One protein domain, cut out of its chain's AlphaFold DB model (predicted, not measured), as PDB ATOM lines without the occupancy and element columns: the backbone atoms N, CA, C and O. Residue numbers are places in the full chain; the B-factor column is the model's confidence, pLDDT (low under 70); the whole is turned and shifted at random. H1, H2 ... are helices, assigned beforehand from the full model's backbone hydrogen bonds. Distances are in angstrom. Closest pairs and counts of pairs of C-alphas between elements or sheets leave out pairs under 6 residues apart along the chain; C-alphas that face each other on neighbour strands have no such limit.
ATOM      1  N   ALA A  12     -34.396-121.350  30.729       92.06
ATOM      2  CA  ALA A  12     -34.128-120.341  31.757       92.06
ATOM      3  C   ALA A  12     -35.125-120.405  32.928       92.06
ATOM      4  O   ALA A  12     -34.756-120.142  34.067       92.06
ATOM      5  N   TYR A  13     -36.374-120.799  32.660       93.38
ATOM      6  CA  TYR A  13     -37.389-120.948  33.696       93.38
ATOM      7  C   TYR A  13     -37.137-122.193  34.548       93.38
ATOM      8  O   TYR A  13     -37.193-122.128  35.771       93.38
ATOM      9  N   LEU A  14     -36.798-123.315  33.909       93.44
ATOM     10  CA  LEU A  14     -36.402-124.538  34.612       93.44
ATOM     11  C   LEU A  14     -35.166-124.300  35.487       93.44
ATOM     12  O   LEU A  14     -35.127-124.755  36.629       93.44
ATOM     13  N   ARG A  15     -34.192-123.542  34.969       94.31
ATOM     14  CA  ARG A  15     -33.005-123.127  35.715       94.31
ATOM     15  C   ARG A  15     -33.373-122.292  36.940       94.31
ATOM     16  O   ARG A  15     -32.972-122.653  38.035       94.31
ATOM     17  N   TYR A  16     -34.193-121.256  36.762       93.06
ATOM     18  CA  TYR A  16     -34.733-120.446  37.860       93.06
ATOM     19  C   TYR A  16     -35.380-121.312  38.949       93.06
ATOM     20  O   TYR A  16     -35.037-121.187  40.118       93.06
ATOM     21  N   VAL A  17     -36.285-122.222  38.573       92.69
ATOM     22  CA  VAL A  17     -36.996-123.059  39.551       92.69
ATOM     23  C   VAL A  17     -36.028-123.923  40.354       92.69
ATOM     24  O   VAL A  17     -36.183-124.020  41.571       92.69
ATOM     25  N   ARG A  18     -35.046-124.530  39.679       92.88
ATOM     26  CA  ARG A  18     -34.043-125.398  40.300       92.88
ATOM     27  C   ARG A  18     -33.095-124.618  41.208       92.88
ATOM     28  O   ARG A  18     -32.909-125.018  42.347       92.88
ATOM     29  N   GLU A  19     -32.505-123.539  40.701       94.06
ATOM     30  CA  GLU A  19     -31.415-122.833  41.385       94.06
ATOM     31  C   GLU A  19     -31.909-122.002  42.570       94.06
ATOM     32  O   GLU A  19     -31.183-121.843  43.546       94.06
ATOM     33  N   VAL A  20     -33.157-121.516  42.549       91.62
ATOM     34  CA  VAL A  20     -33.739-120.890  43.749       91.62
ATOM     35  C   VAL A  20     -34.013-121.936  44.828       91.62
ATOM     36  O   VAL A  20     -33.706-121.700  45.991       91.62
ATOM     37  N   ALA A  21     -34.535-123.110  44.454       88.94
ATOM     38  CA  ALA A  21     -34.807-124.183  45.411       88.94
ATOM     39  C   ALA A  21     -33.529-124.771  46.035       88.94
ATOM     40  O   ALA A  21     -33.560-125.207  47.182       88.94
ATOM     41  N   SER A  22     -32.409-124.791  45.301       91.44
ATOM     42  CA  SER A  22     -31.103-125.214  45.828       91.44
ATOM     43  C   SER A  22     -30.368-124.112  46.601       91.44
ATOM     44  O   SER A  22     -29.355-124.398  47.235       91.44
ATOM     45  N   GLY A  23     -30.847-122.864  46.548       89.62
ATOM     46  CA  GLY A  23     -30.151-121.699  47.099       89.62
ATOM     47  C   GLY A  23     -28.939-121.241  46.278       89.62
ATOM     48  O   GLY A  23     -28.230-120.332  46.700       89.62
ATOM     49  N   GLU A  24     -28.696-121.834  45.105       92.88
ATOM     50  CA  GLU A  24     -27.618-121.435  44.188       92.88
ATOM     51  C   GLU A  24     -27.900-120.082  43.523       92.88
ATOM     52  O   GLU A  24     -26.974-119.327  43.223       92.88
ATOM     53  N   LEU A  25     -29.178-119.759  43.307       91.69
ATOM     54  CA  LEU A  25     -29.609-118.471  42.781       91.69
ATOM     55  C   LEU A  25     -30.147-117.590  43.906       91.69
ATOM     56  O   LEU A  25     -31.269-117.770  44.383       91.69
ATOM     57  N   VAL A  26     -29.365-116.572  44.263       89.88
ATOM     58  CA  VAL A  26     -29.836-115.470  45.105       89.88
ATOM     59  C   VAL A  26     -30.721-114.560  44.260       89.88
ATOM     60  O   VAL A  26     -30.281-113.972  43.271       89.88
ATOM     61  N   MET A  27     -31.988-114.458  44.641       89.94
ATOM     62  CA  MET A  27     -32.945-113.609  43.944       89.94
ATOM     63  C   MET A  27     -32.717-112.129  44.285       89.94
ATOM     64  O   MET A  27     -32.487-111.814  45.453       89.94
ATOM     65  N   PRO A  28     -32.826-111.210  43.306       91.25
ATOM     66  CA  PRO A  28     -32.778-109.777  43.580       91.25
ATOM     67  C   PRO A  28     -33.992-109.331  44.404       91.25
ATOM     68  O   PRO A  28     -34.996-110.044  44.484       91.25
ATOM     69  N   GLU A  29     -33.927-108.131  44.976       92.88
ATOM     70  CA  GLU A  29     -35.083-107.514  45.631       92.88
ATOM     71  C   GLU A  29     -36.267-107.336  44.666       92.88
ATOM     72  O   GLU A  29     -36.123-107.351  43.441       92.88
ATOM     73  N   TYR A  30     -37.467-107.175  45.226       93.88
ATOM     74  CA  TYR A  30     -38.654-106.888  44.426       93.88
ATOM     75  C   TYR A  30     -38.519-105.544  43.707       93.88
ATOM     76  O   TYR A  30     -38.339-104.508  44.345       93.88
ATOM     77  N   GLU A  31     -38.721-105.559  42.389       93.50
ATOM     78  CA  GLU A  31     -39.039-104.346  41.640       93.50
ATOM     79  C   GLU A  31     -40.346-103.738  42.162       93.50
ATOM     80  O   GLU A  31     -41.252-104.448  42.622       93.50
ATOM     81  N   ARG A  32     -40.450-102.412  42.074       92.50
ATOM     82  CA  ARG A  32     -41.621-101.658  42.516       92.50
ATOM     83  C   ARG A  32     -42.142-100.762  41.403       92.50
ATOM     84  O   ARG A  32     -41.363-100.294  40.575       92.50
ATOM     85  N   ASP A  33     -43.456-100.569  41.369       91.31
ATOM     86  CA  ASP A  33     -44.098 -99.643  40.435       91.31
ATOM     87  C   ASP A  33     -43.979 -98.179  40.907       91.31
ATOM     88  O   ASP A  33     -43.380 -97.881  41.942       91.31
ATOM     89  N   GLU A  34     -44.557 -97.252  40.141       91.94
ATOM     90  CA  GLU A  34     -44.560 -95.813  40.451       91.94
ATOM     91  C   GLU A  34     -45.276 -95.477  41.771       91.94
ATOM     92  O   GLU A  34     -44.989 -94.453  42.386       91.94
ATOM     93  N   ASN A  35     -46.165 -96.359  42.236       91.25
ATOM     94  CA  ASN A  35     -46.873 -96.242  43.508       91.25
ATOM     95  C   ASN A  35     -46.164 -97.006  44.635       91.25
ATOM     96  O   ASN A  35     -46.735 -97.204  45.706       91.25
ATOM     97  N   ASN A  36     -44.917 -97.438  44.412       91.50
ATOM     98  CA  ASN A  36     -44.116 -98.201  45.363       91.50
ATOM     99  C   ASN A  36     -44.699 -99.591  45.699       91.50
ATOM    100  O   ASN A  36     -44.316-100.200  46.703       91.50
ATOM    101  N   HIS A  37     -45.592-100.129  44.864       93.50
ATOM    102  CA  HIS A  37     -46.137-101.468  45.046       93.50
ATOM    103  C   HIS A  37     -45.197-102.535  44.492       93.50
ATOM    104  O   HIS A  37     -44.613-102.387  43.420       93.50
ATOM    105  N   VAL A  38     -45.108-103.666  45.187       94.69
ATOM    106  CA  VAL A  38     -44.277-104.809  44.798       94.69
ATOM    107  C   VAL A  38     -44.789-105.442  43.503       94.69
ATOM    108  O   VAL A  38     -45.919-105.936  43.437       94.69
ATOM    109  N   ILE A  39     -43.929-105.493  42.487       92.94
ATOM    110  CA  ILE A  39     -44.211-106.147  41.211       92.94
ATOM    111  C   ILE A  39     -43.854-107.634  41.324       92.94
ATOM    112  O   ILE A  39     -42.729-108.010  41.649       92.94
ATOM    113  N   ILE A  40     -44.829-108.498  41.027       92.56
ATOM    114  CA  ILE A  40     -44.636-109.953  40.939       92.56
ATOM    115  C   ILE A  40     -44.913-110.399  39.510       92.56
ATOM    116  O   ILE A  40     -46.058-110.337  39.039       92.56
ATOM    117  N   GLN A  41     -43.871-110.865  38.830       90.00
ATOM    118  CA  GLN A  41     -43.946-111.235  37.421       90.00
ATOM    119  C   GLN A  41     -44.679-112.567  37.222       90.00
ATOM    120  O   GLN A  41     -44.727-113.437  38.097       90.00
ATOM    121  N   VAL A  42     -45.283-112.742  36.045       88.12
ATOM    122  CA  VAL A  42     -45.956-114.001  35.697       88.12
ATOM    123  C   VAL A  42     -44.939-115.140  35.678       88.12
ATOM    124  O   VAL A  42     -43.942-115.074  34.969       88.12
ATOM    125  N   GLY A  43     -45.229-116.211  36.419       90.25
ATOM    126  CA  GLY A  43     -44.354-117.376  36.519       90.25
ATOM    127  C   GLY A  43     -43.438-117.364  37.738       90.25
ATOM    128  O   GLY A  43     -42.894-118.422  38.048       90.25
ATOM    129  N   GLU A  44     -43.315-116.247  38.463       92.75
ATOM    130  CA  GLU A  44     -42.599-116.233  39.741       92.75
ATOM    131  C   GLU A  44     -43.296-117.132  40.765       92.75
ATOM    132  O   GLU A  44     -44.534-117.160  40.843       92.75
ATOM    133  N   GLN A  45     -42.476-117.867  41.523       94.44
ATOM    134  CA  GLN A  45     -42.922-118.864  42.494       94.44
ATOM    135  C   GLN A  45     -42.385-118.645  43.910       94.44
ATOM    136  O   GLN A  45     -43.015-119.125  44.838       94.44
ATOM    137  N   TYR A  46     -41.281-117.928  44.106       95.38
ATOM    138  CA  TYR A  46     -40.606-117.875  45.408       95.38
ATOM    139  C   TYR A  46     -40.756-116.519  46.093       95.38
ATOM    140  O   TYR A  46     -40.739-115.470  45.439       95.38
ATOM    141  N   CYS A  47     -40.915-116.541  47.419       95.12
ATOM    142  CA  CYS A  47     -40.969-115.322  48.214       95.12
ATOM    143  C   CYS A  47     -39.560-114.778  48.449       95.12
ATOM    144  O   CYS A  47     -38.653-115.512  48.824       95.12
ATOM    145  N   ARG A  48     -39.401-113.469  48.254       94.44
ATOM    146  CA  ARG A  48     -38.129-112.753  48.421       94.44
ATOM    147  C   ARG A  48     -38.160-111.776  49.595       94.44
ATOM    148  O   ARG A  48     -37.260-110.959  49.737       94.44
ATOM    149  N   TYR A  49     -39.226-111.803  50.396       93.75
ATOM    150  CA  TYR A  49     -39.338-110.914  51.544       93.75
ATOM    151  C   TYR A  49     -38.276-111.296  52.590       93.75
ATOM    152  O   TYR A  49     -38.181-112.483  52.932       93.75
ATOM    153  N   PRO A  50     -37.475-110.339  53.094       91.31
ATOM    154  CA  PRO A  50     -36.424-110.627  54.064       91.31
ATOM    155  C   PRO A  50     -36.966-111.350  55.302       91.31
ATOM    156  O   PRO A  50     -37.954-110.932  55.897       91.31
ATOM    157  N   GLY A  51     -36.325-112.456  55.686       91.00
ATOM    158  CA  GLY A  51     -36.733-113.245  56.855       91.00
ATOM    159  C   GLY A  51     -37.989-114.105  56.661       91.00
ATOM    160  O   GLY A  51     -38.456-114.714  57.621       91.00
ATOM    161  N   CYS A  52     -38.535-114.204  55.443       92.94
ATOM    162  CA  CYS A  52     -39.620-115.137  55.161       92.94
ATOM    163  C   CYS A  52     -39.158-116.588  55.384       92.94
ATOM    164  O   CYS A  52     -38.233-117.062  54.728       92.94
ATOM    165  N   THR A  53     -39.851-117.314  56.263       92.62
ATOM    166  CA  THR A  53     -39.583-118.732  56.568       92.62
ATOM    167  C   THR A  53     -40.044-119.700  55.478       92.62
ATOM    168  O   THR A  53     -39.764-120.888  55.564       92.62
ATOM    169  N   ALA A  54     -40.764-119.200  54.473       92.12
ATOM    170  CA  ALA A  54     -41.269-119.959  53.332       92.12
ATOM    171  C   ALA A  54     -40.718-119.402  52.005       92.12
ATOM    172  O   ALA A  54     -41.416-119.413  50.989       92.12
ATOM    173  N   SER A  55     -39.504-118.845  52.028       90.50
ATOM    174  CA  SER A  55     -38.834-118.265  50.856       90.50
ATOM    175  C   SER A  55     -38.454-119.318  49.811       90.50
ATOM    176  O   SER A  55     -38.522-119.043  48.614       90.50
ATOM    177  N   ASP A  56     -38.155-120.537  50.251       88.12
ATOM    178  CA  ASP A  56     -37.863-121.719  49.437       88.12
ATOM    179  C   ASP A  56     -39.123-122.489  48.998       88.12
ATOM    180  O   ASP A  56     -39.052-123.384  48.152       88.12
ATOM    181  N   HIS A  57     -40.299-122.136  49.527       90.94
ATOM    182  CA  HIS A  57     -41.557-122.763  49.141       90.94
ATOM    183  C   HIS A  57     -42.019-122.248  47.770       90.94
ATOM    184  O   HIS A  57     -42.257-121.045  47.613       90.94
ATOM    185  N   PRO A  58     -42.224-123.127  46.776       92.88
ATOM    186  CA  PRO A  58     -42.786-122.712  45.502       92.88
ATOM    187  C   PRO A  58     -44.283-122.404  45.644       92.88
ATOM    188  O   PRO A  58     -45.051-123.174  46.206       92.88
ATOM    189  N   TYR A  59     -44.729-121.290  45.076       93.19
ATOM    190  CA  TYR A  59     -46.129-120.883  45.006       93.19
ATOM    191  C   TYR A  59     -46.594-120.797  43.549       93.19
ATOM    192  O   TYR A  59     -45.850-120.424  42.646       93.19
ATOM    193  N   LEU A  60     -47.891-121.013  43.308       90.81
ATOM    194  CA  LEU A  60     -48.512-120.448  42.104       90.81
ATOM    195  C   LEU A  60     -48.439-118.918  42.192       90.81
ATOM    196  O   LEU A  60     -48.738-118.372  43.250       90.81
ATOM    197  N   THR A  61     -48.147-118.209  41.097       91.06
ATOM    198  CA  THR A  61     -47.950-116.743  41.117       91.06
ATOM    199  C   THR A  61     -49.107-115.975  41.780       91.06
ATOM    200  O   THR A  61     -48.888-115.004  42.497       91.06
ATOM    201  N   GLY A  62     -50.357-116.420  41.600       90.06
ATOM    202  CA  GLY A  62     -51.510-115.820  42.285       90.06
ATOM    203  C   GLY A  62     -51.485-116.004  43.810       90.06
ATOM    204  O   GLY A  62     -51.860-115.094  44.545       90.06
ATOM    205  N   ASN A  63     -51.006-117.152  44.289       93.25
ATOM    206  CA  ASN A  63     -50.821-117.420  45.715       93.25
ATOM    207  C   ASN A  63     -49.585-116.704  46.260       93.25
ATOM    208  O   ASN A  63     -49.646-116.199  47.375       93.25
ATOM    209  N   LEU A  64     -48.520-116.583  45.459       94.81
ATOM    210  CA  LEU A  64     -47.338-115.800  45.814       94.81
ATOM    211  C   LEU A  64     -47.719-114.347  46.102       94.81
ATOM    212  O   LEU A  64     -47.325-113.805  47.124       94.81
ATOM    213  N   ARG A  65     -48.554-113.740  45.251       94.12
ATOM    214  CA  ARG A  65     -49.066-112.376  45.457       94.12
ATOM    215  C   ARG A  65     -49.780-112.223  46.798       94.12
ATOM    216  O   ARG A  65     -49.491-111.295  47.543       94.12
ATOM    217  N   LYS A  66     -50.664-113.168  47.131       94.00
ATOM    218  CA  LYS A  66     -51.368-113.180  48.424       94.00
ATOM    219  C   LYS A  66     -50.422-113.400  49.602       94.00
ATOM    220  O   LYS A  66     -50.633-112.812  50.651       94.00
ATOM    221  N   HIS A  67     -49.426-114.269  49.445       95.69
ATOM    222  CA  HIS A  67     -48.427-114.533  50.473       95.69
ATOM    223  C   HIS A  67     -47.579-113.286  50.739       95.69
ATOM    224  O   HIS A  67     -47.458-112.863  51.881       95.69
ATOM    225  N   VAL A  68     -47.055-112.663  49.681       95.25
ATOM    226  CA  VAL A  68     -46.203-111.476  49.783       95.25
ATOM    227  C   VAL A  68     -46.949-110.316  50.443       95.25
ATOM    228  O   VAL A  68     -46.419-109.715  51.371       95.25
ATOM    229  N   GLY A  69     -48.206-110.078  50.055       94.62
ATOM    230  CA  GLY A  69     -49.062-109.049  50.658       94.62
ATOM    231  C   GLY A  69     -49.431-109.266  52.132       94.62
ATOM    232  O   GLY A  69     -50.142-108.444  52.689       94.62
ATOM    233  N   ARG A  70     -49.005-110.366  52.770       94.75
ATOM    234  CA  ARG A  70     -49.233-110.627  54.204       94.75
ATOM    235  C   ARG A  70     -48.019-110.341  55.084       94.75
ATOM    236  O   ARG A  70     -48.136-110.473  56.296       94.75
ATOM    237  N   HIS A  71     -46.866-109.999  54.506       94.19
ATOM    238  CA  HIS A  71     -45.649-109.761  55.291       94.19
ATOM    239  C   HIS A  71     -45.686-108.462  56.097       94.19
ATOM    240  O   HIS A  71     -45.094-108.407  57.168       94.19
ATOM    241  N   SER A  72     -46.365-107.423  55.607       87.75
ATOM    242  CA  SER A  72     -46.516-106.149  56.318       87.75
ATOM    243  C   SER A  72     -47.772-105.416  55.853       87.75
ATOM    244  O   SER A  72     -48.162-105.547  54.695       87.75
ATOM    245  N   GLU A  73     -48.368-104.623  56.744       82.81
ATOM    246  CA  GLU A  73     -49.503-103.743  56.439       82.81
ATOM    247  C   GLU A  73     -49.122-102.629  55.449       82.81
ATOM    248  O   GLU A  73     -49.938-102.238  54.616       82.81
ATOM    249  N   ASP A  74     -47.857-102.190  55.464       83.75
ATOM    250  CA  ASP A  74     -47.323-101.169  54.551       83.75
ATOM    251  C   ASP A  74     -46.903-101.737  53.185       83.75
ATOM    252  O   ASP A  74     -46.478-101.004  52.288       83.75
ATOM    253  N   LEU A  75     -46.970-103.062  53.014       89.88
ATOM    254  CA  LEU A  75     -46.592-103.719  51.772       89.88
ATOM    255  C   LEU A  75     -47.828-103.953  50.910       89.88
ATOM    256  O   LEU A  75     -48.658-104.817  51.186       89.88
ATOM    257  N   GLN A  76     -47.886-103.248  49.785       93.81
ATOM    258  CA  GLN A  76     -48.891-103.474  48.755       93.81
ATOM    259  C   GLN A  76     -48.266-104.169  47.547       93.81
ATOM    260  O   GLN A  76     -47.147-103.864  47.132       93.81
ATOM    261  N   VAL A  77     -48.985-105.142  46.988       92.69
ATOM    262  CA  VAL A  77     -48.582-105.851  45.770       92.69
ATOM    263  C   VAL A  77     -49.318-105.223  44.601       92.69
ATOM    264  O   VAL A  77     -50.544-105.137  44.636       92.69
ATOM    265  N   ALA A  78     -48.574-104.837  43.563       90.69
ATOM    266  CA  ALA A  78     -49.128-104.193  42.381       90.69
ATOM    267  C   ALA A  78     -50.264-105.048  41.817       90.69
ATOM    268  O   ALA A  78     -50.127-106.278  41.699       90.69
ATOM    269  N   GLU A  79     -51.388-104.420  41.466       81.12
ATOM    270  CA  GLU A  79     -52.510-105.145  40.887       81.12
ATOM    271  C   GLU A  79     -52.064-105.936  39.656       81.12
ATOM    272  O   GLU A  79     -51.089-105.628  38.961       81.12
ATOM    273  N   ARG A  80     -52.759-107.041  39.395       67.81
ATOM    274  CA  ARG A  80     -52.495-107.794  38.177       67.81
ATOM    275  C   ARG A  80     -52.839-106.873  37.011       67.81
ATOM    276  O   ARG A  80     -53.986-106.460  36.907       67.81
ATOM    277  N   VAL A  81     -51.890-106.620  36.110       57.56
ATOM    278  CA  VAL A  81     -52.220-106.002  34.823       57.56
ATOM    279  C   VAL A  81     -53.172-106.962  34.104       57.56
ATOM    280  O   VAL A  81     -52.762-107.980  33.542       57.56
ATOM    281  N   LEU A  82     -54.473-106.692  34.202       43.31
ATOM    282  CA  LEU A  82     -55.532-107.400  33.495       43.31
ATOM    283  C   LEU A  82     -55.621-106.821  32.084       43.31
ATOM    284  O   LEU A  82     -56.573-106.151  31.709       43.31
ATOM    285  N   GLY A  83     -54.591-107.081  31.293       39.94
ATOM    286  CA  GLY A  83     -54.583-106.831  29.863       39.94
ATOM    287  C   GLY A  83     -53.973-108.047  29.196       39.94
ATOM    288  O   GLY A  83     -52.923-108.523  29.627       39.94
ATOM    289  N   ARG A  84     -54.616-108.583  28.151       41.53
ATOM    290  CA  ARG A  84     -53.889-109.448  27.213       41.53
ATOM    291  C   ARG A  84     -52.645-108.657  26.821       41.53
ATOM    292  O   ARG A  84     -52.799-107.556  26.298       41.53
ATOM    293  N   ILE A  85     -51.452-109.176  27.111       48.66
ATOM    294  CA  ILE A  85     -50.220-108.577  26.599       48.66
ATOM    295  C   ILE A  85     -50.427-108.490  25.089       48.66
ATOM    296  O   ILE A  85     -50.623-109.521  24.438       48.66
ATOM    297  N   SER A  86     -50.504-107.271  24.557       47.16
ATOM    298  CA  SER A  86     -50.641-107.080  23.120       47.16
ATOM    299  C   SER A  86     -49.417-107.713  22.457       47.16
ATOM    300  O   SER A  86     -48.333-107.746  23.040       47.16
ATOM    301  N   TYR A  87     -49.572-108.241  21.246       52.62
ATOM    302  CA  TYR A  87     -48.470-108.863  20.500       52.62
ATOM    303  C   TYR A  87     -47.201-107.980  20.473       52.62
ATOM    304  O   TYR A  87     -46.086-108.474  20.582       52.62
ATOM    305  N   ILE A  88     -47.383-106.656  20.450       51.09
ATOM    306  CA  ILE A  88     -46.315-105.648  20.473       51.09
ATOM    307  C   ILE A  88     -45.521-105.675  21.789       51.09
ATOM    308  O   ILE A  88     -44.294-105.601  21.770       51.09
ATOM    309  N   GLU A  89     -46.189-105.814  22.933       54.00
ATOM    310  CA  GLU A  89     -45.509-105.937  24.226       54.00
ATOM    311  C   GLU A  89     -44.837-107.314  24.381       54.00
ATOM    312  O   GLU A  89     -43.751-107.404  24.954       54.00
ATOM    313  N   GLN A  90     -45.395-108.380  23.784       53.72
ATOM    314  CA  GLN A  90     -44.721-109.690  23.725       53.72
ATOM    315  C   GLN A  90     -43.412-109.627  22.918       53.72
ATOM    316  O   GLN A  90     -42.399-110.191  23.337       53.72
ATOM    317  N   GLU A  91     -43.407-108.909  21.791       51.66
ATOM    318  CA  GLU A  91     -42.218-108.710  20.953       51.66
ATOM    319  C   GLU A  91     -41.152-107.852  21.652       51.66
ATOM    320  O   GLU A  91     -39.966-108.167  21.569       51.66
ATOM    321  N   LYS A  92     -41.539-106.827  22.426       52.41
ATOM    322  CA  LYS A  92     -40.582-106.040  23.232       52.41
ATOM    323  C   LYS A  92     -39.912-106.867  24.331       52.41
ATOM    324  O   LYS A  92     -38.708-106.724  24.548       52.41
ATOM    325  N   VAL A  93     -40.657-107.754  24.999       56.53
ATOM    326  CA  VAL A  93     -40.093-108.688  25.990       56.53
ATOM    327  C   VAL A  93     -39.133-109.680  25.317       56.53
ATOM    328  O   VAL A  93     -38.034-109.899  25.826       56.53
ATOM    329  N   ARG A  94     -39.476-110.211  24.132       52.59
ATOM    330  CA  ARG A  94     -38.558-111.041  23.322       52.59
ATOM    331  C   ARG A  94     -37.303-110.278  22.885       52.59
ATOM    332  O   ARG A  94     -36.211-110.834  22.956       52.59
ATOM    333  N   GLY A  95     -37.436-109.011  22.493       49.34
ATOM    334  CA  GLY A  95     -36.316-108.158  22.084       49.34
ATOM    335  C   GLY A  95     -35.332-107.855  23.219       49.34
ATOM    336  O   GLY A  95     -34.120-107.924  23.018       49.34
ATOM    337  N   LYS A  96     -35.828-107.601  24.438       48.00
ATOM    338  CA  LYS A  96     -34.971-107.395  25.621       48.00
ATOM    339  C   LYS A  96     -34.215-108.661  26.044       48.00
ATOM    340  O   LYS A  96     -33.053-108.563  26.428       48.00
ATOM    341  N   LEU A  97     -34.827-109.841  25.918       48.41
ATOM    342  CA  LEU A  97     -34.169-111.128  26.196       48.41
ATOM    343  C   LEU A  97     -33.104-111.496  25.146       48.41
ATOM    344  O   LEU A  97     -32.091-112.093  25.498       48.41
ATOM    345  N   GLY A  98     -33.282-111.092  23.883       39.66
ATOM    346  CA  GLY A  98     -32.261-111.257  22.840       39.66
ATOM    347  C   GLY A  98     -31.002-110.418  23.086       39.66
ATOM    348  O   GLY A  98     -29.890-110.909  22.907       39.66
ATOM    349  N   SER A  99     -31.163-109.182  23.569       37.66
ATOM    350  CA  SER A  99     -30.041-108.257  23.804       37.66
ATOM    351  C   SER A  99     -29.145-108.664  24.987       37.66
ATOM    352  O   SER A  99     -27.930-108.483  24.936       37.66
ATOM    353  N   LEU A 100     -29.702-109.317  26.016       41.03
ATOM    354  CA  LEU A 100     -28.926-109.815  27.165       41.03
ATOM    355  C   LEU A 100     -27.978-110.980  26.828       41.03
ATOM    356  O   LEU A 100     -27.084-111.282  27.613       41.03
ATOM    357  N   THR A 101     -28.134-111.615  25.662       40.41
ATOM    358  CA  THR A 101     -27.253-112.717  25.225       40.41
ATOM    359  C   THR A 101     -26.017-112.218  24.466       40.41
ATOM    360  O   THR A 101     -25.076-112.979  24.270       40.41
TER     361      THR A 101
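AT A GLANCE: This is residues 12 to 101 of the 106 residues of an uncharacterized protein of Penicillium flavigenum (UniProt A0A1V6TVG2). The model has little regular structure: a body mostly of looping chain, with H1 at one edge and H2 on another side, and a free arm, residues 81 to 101, that sticks out and holds H3. The printed part has 90 residues with three named helices, H1, H2 and H3 in chain order, and no named strand; its class is all helix, with 31 residues in named elements. It is only just compact, close to loose, with a radius of gyration of the C-alphas of 14.2 A, and spans 38 by 31 by 20 A.

IN THESE COORDINATES: H1, residues 12 to 21, begins at C-alpha 12 (-34.128, -120.341, 31.757) and is 14.2 A long. H2, residues 61 to 68, is 10.3 A long. H3, residues 87 to 99, is 18.7 A long and ends at C-alpha 99 (-30.041, -108.257, 23.804).

HOW THE PARTS SIT: H1, H2 and H3 are apart from one another. In each, every O i to N i+4 pair is within hydrogen-bond range.

THE WHOLE: The C-alphas farthest apart, those of Glu 73 and Thr 101, are 39.4 A apart. Both links are long, 39 and 18 residues. The printed part has no cut. Residues 80 to 101 have pLDDT under 70.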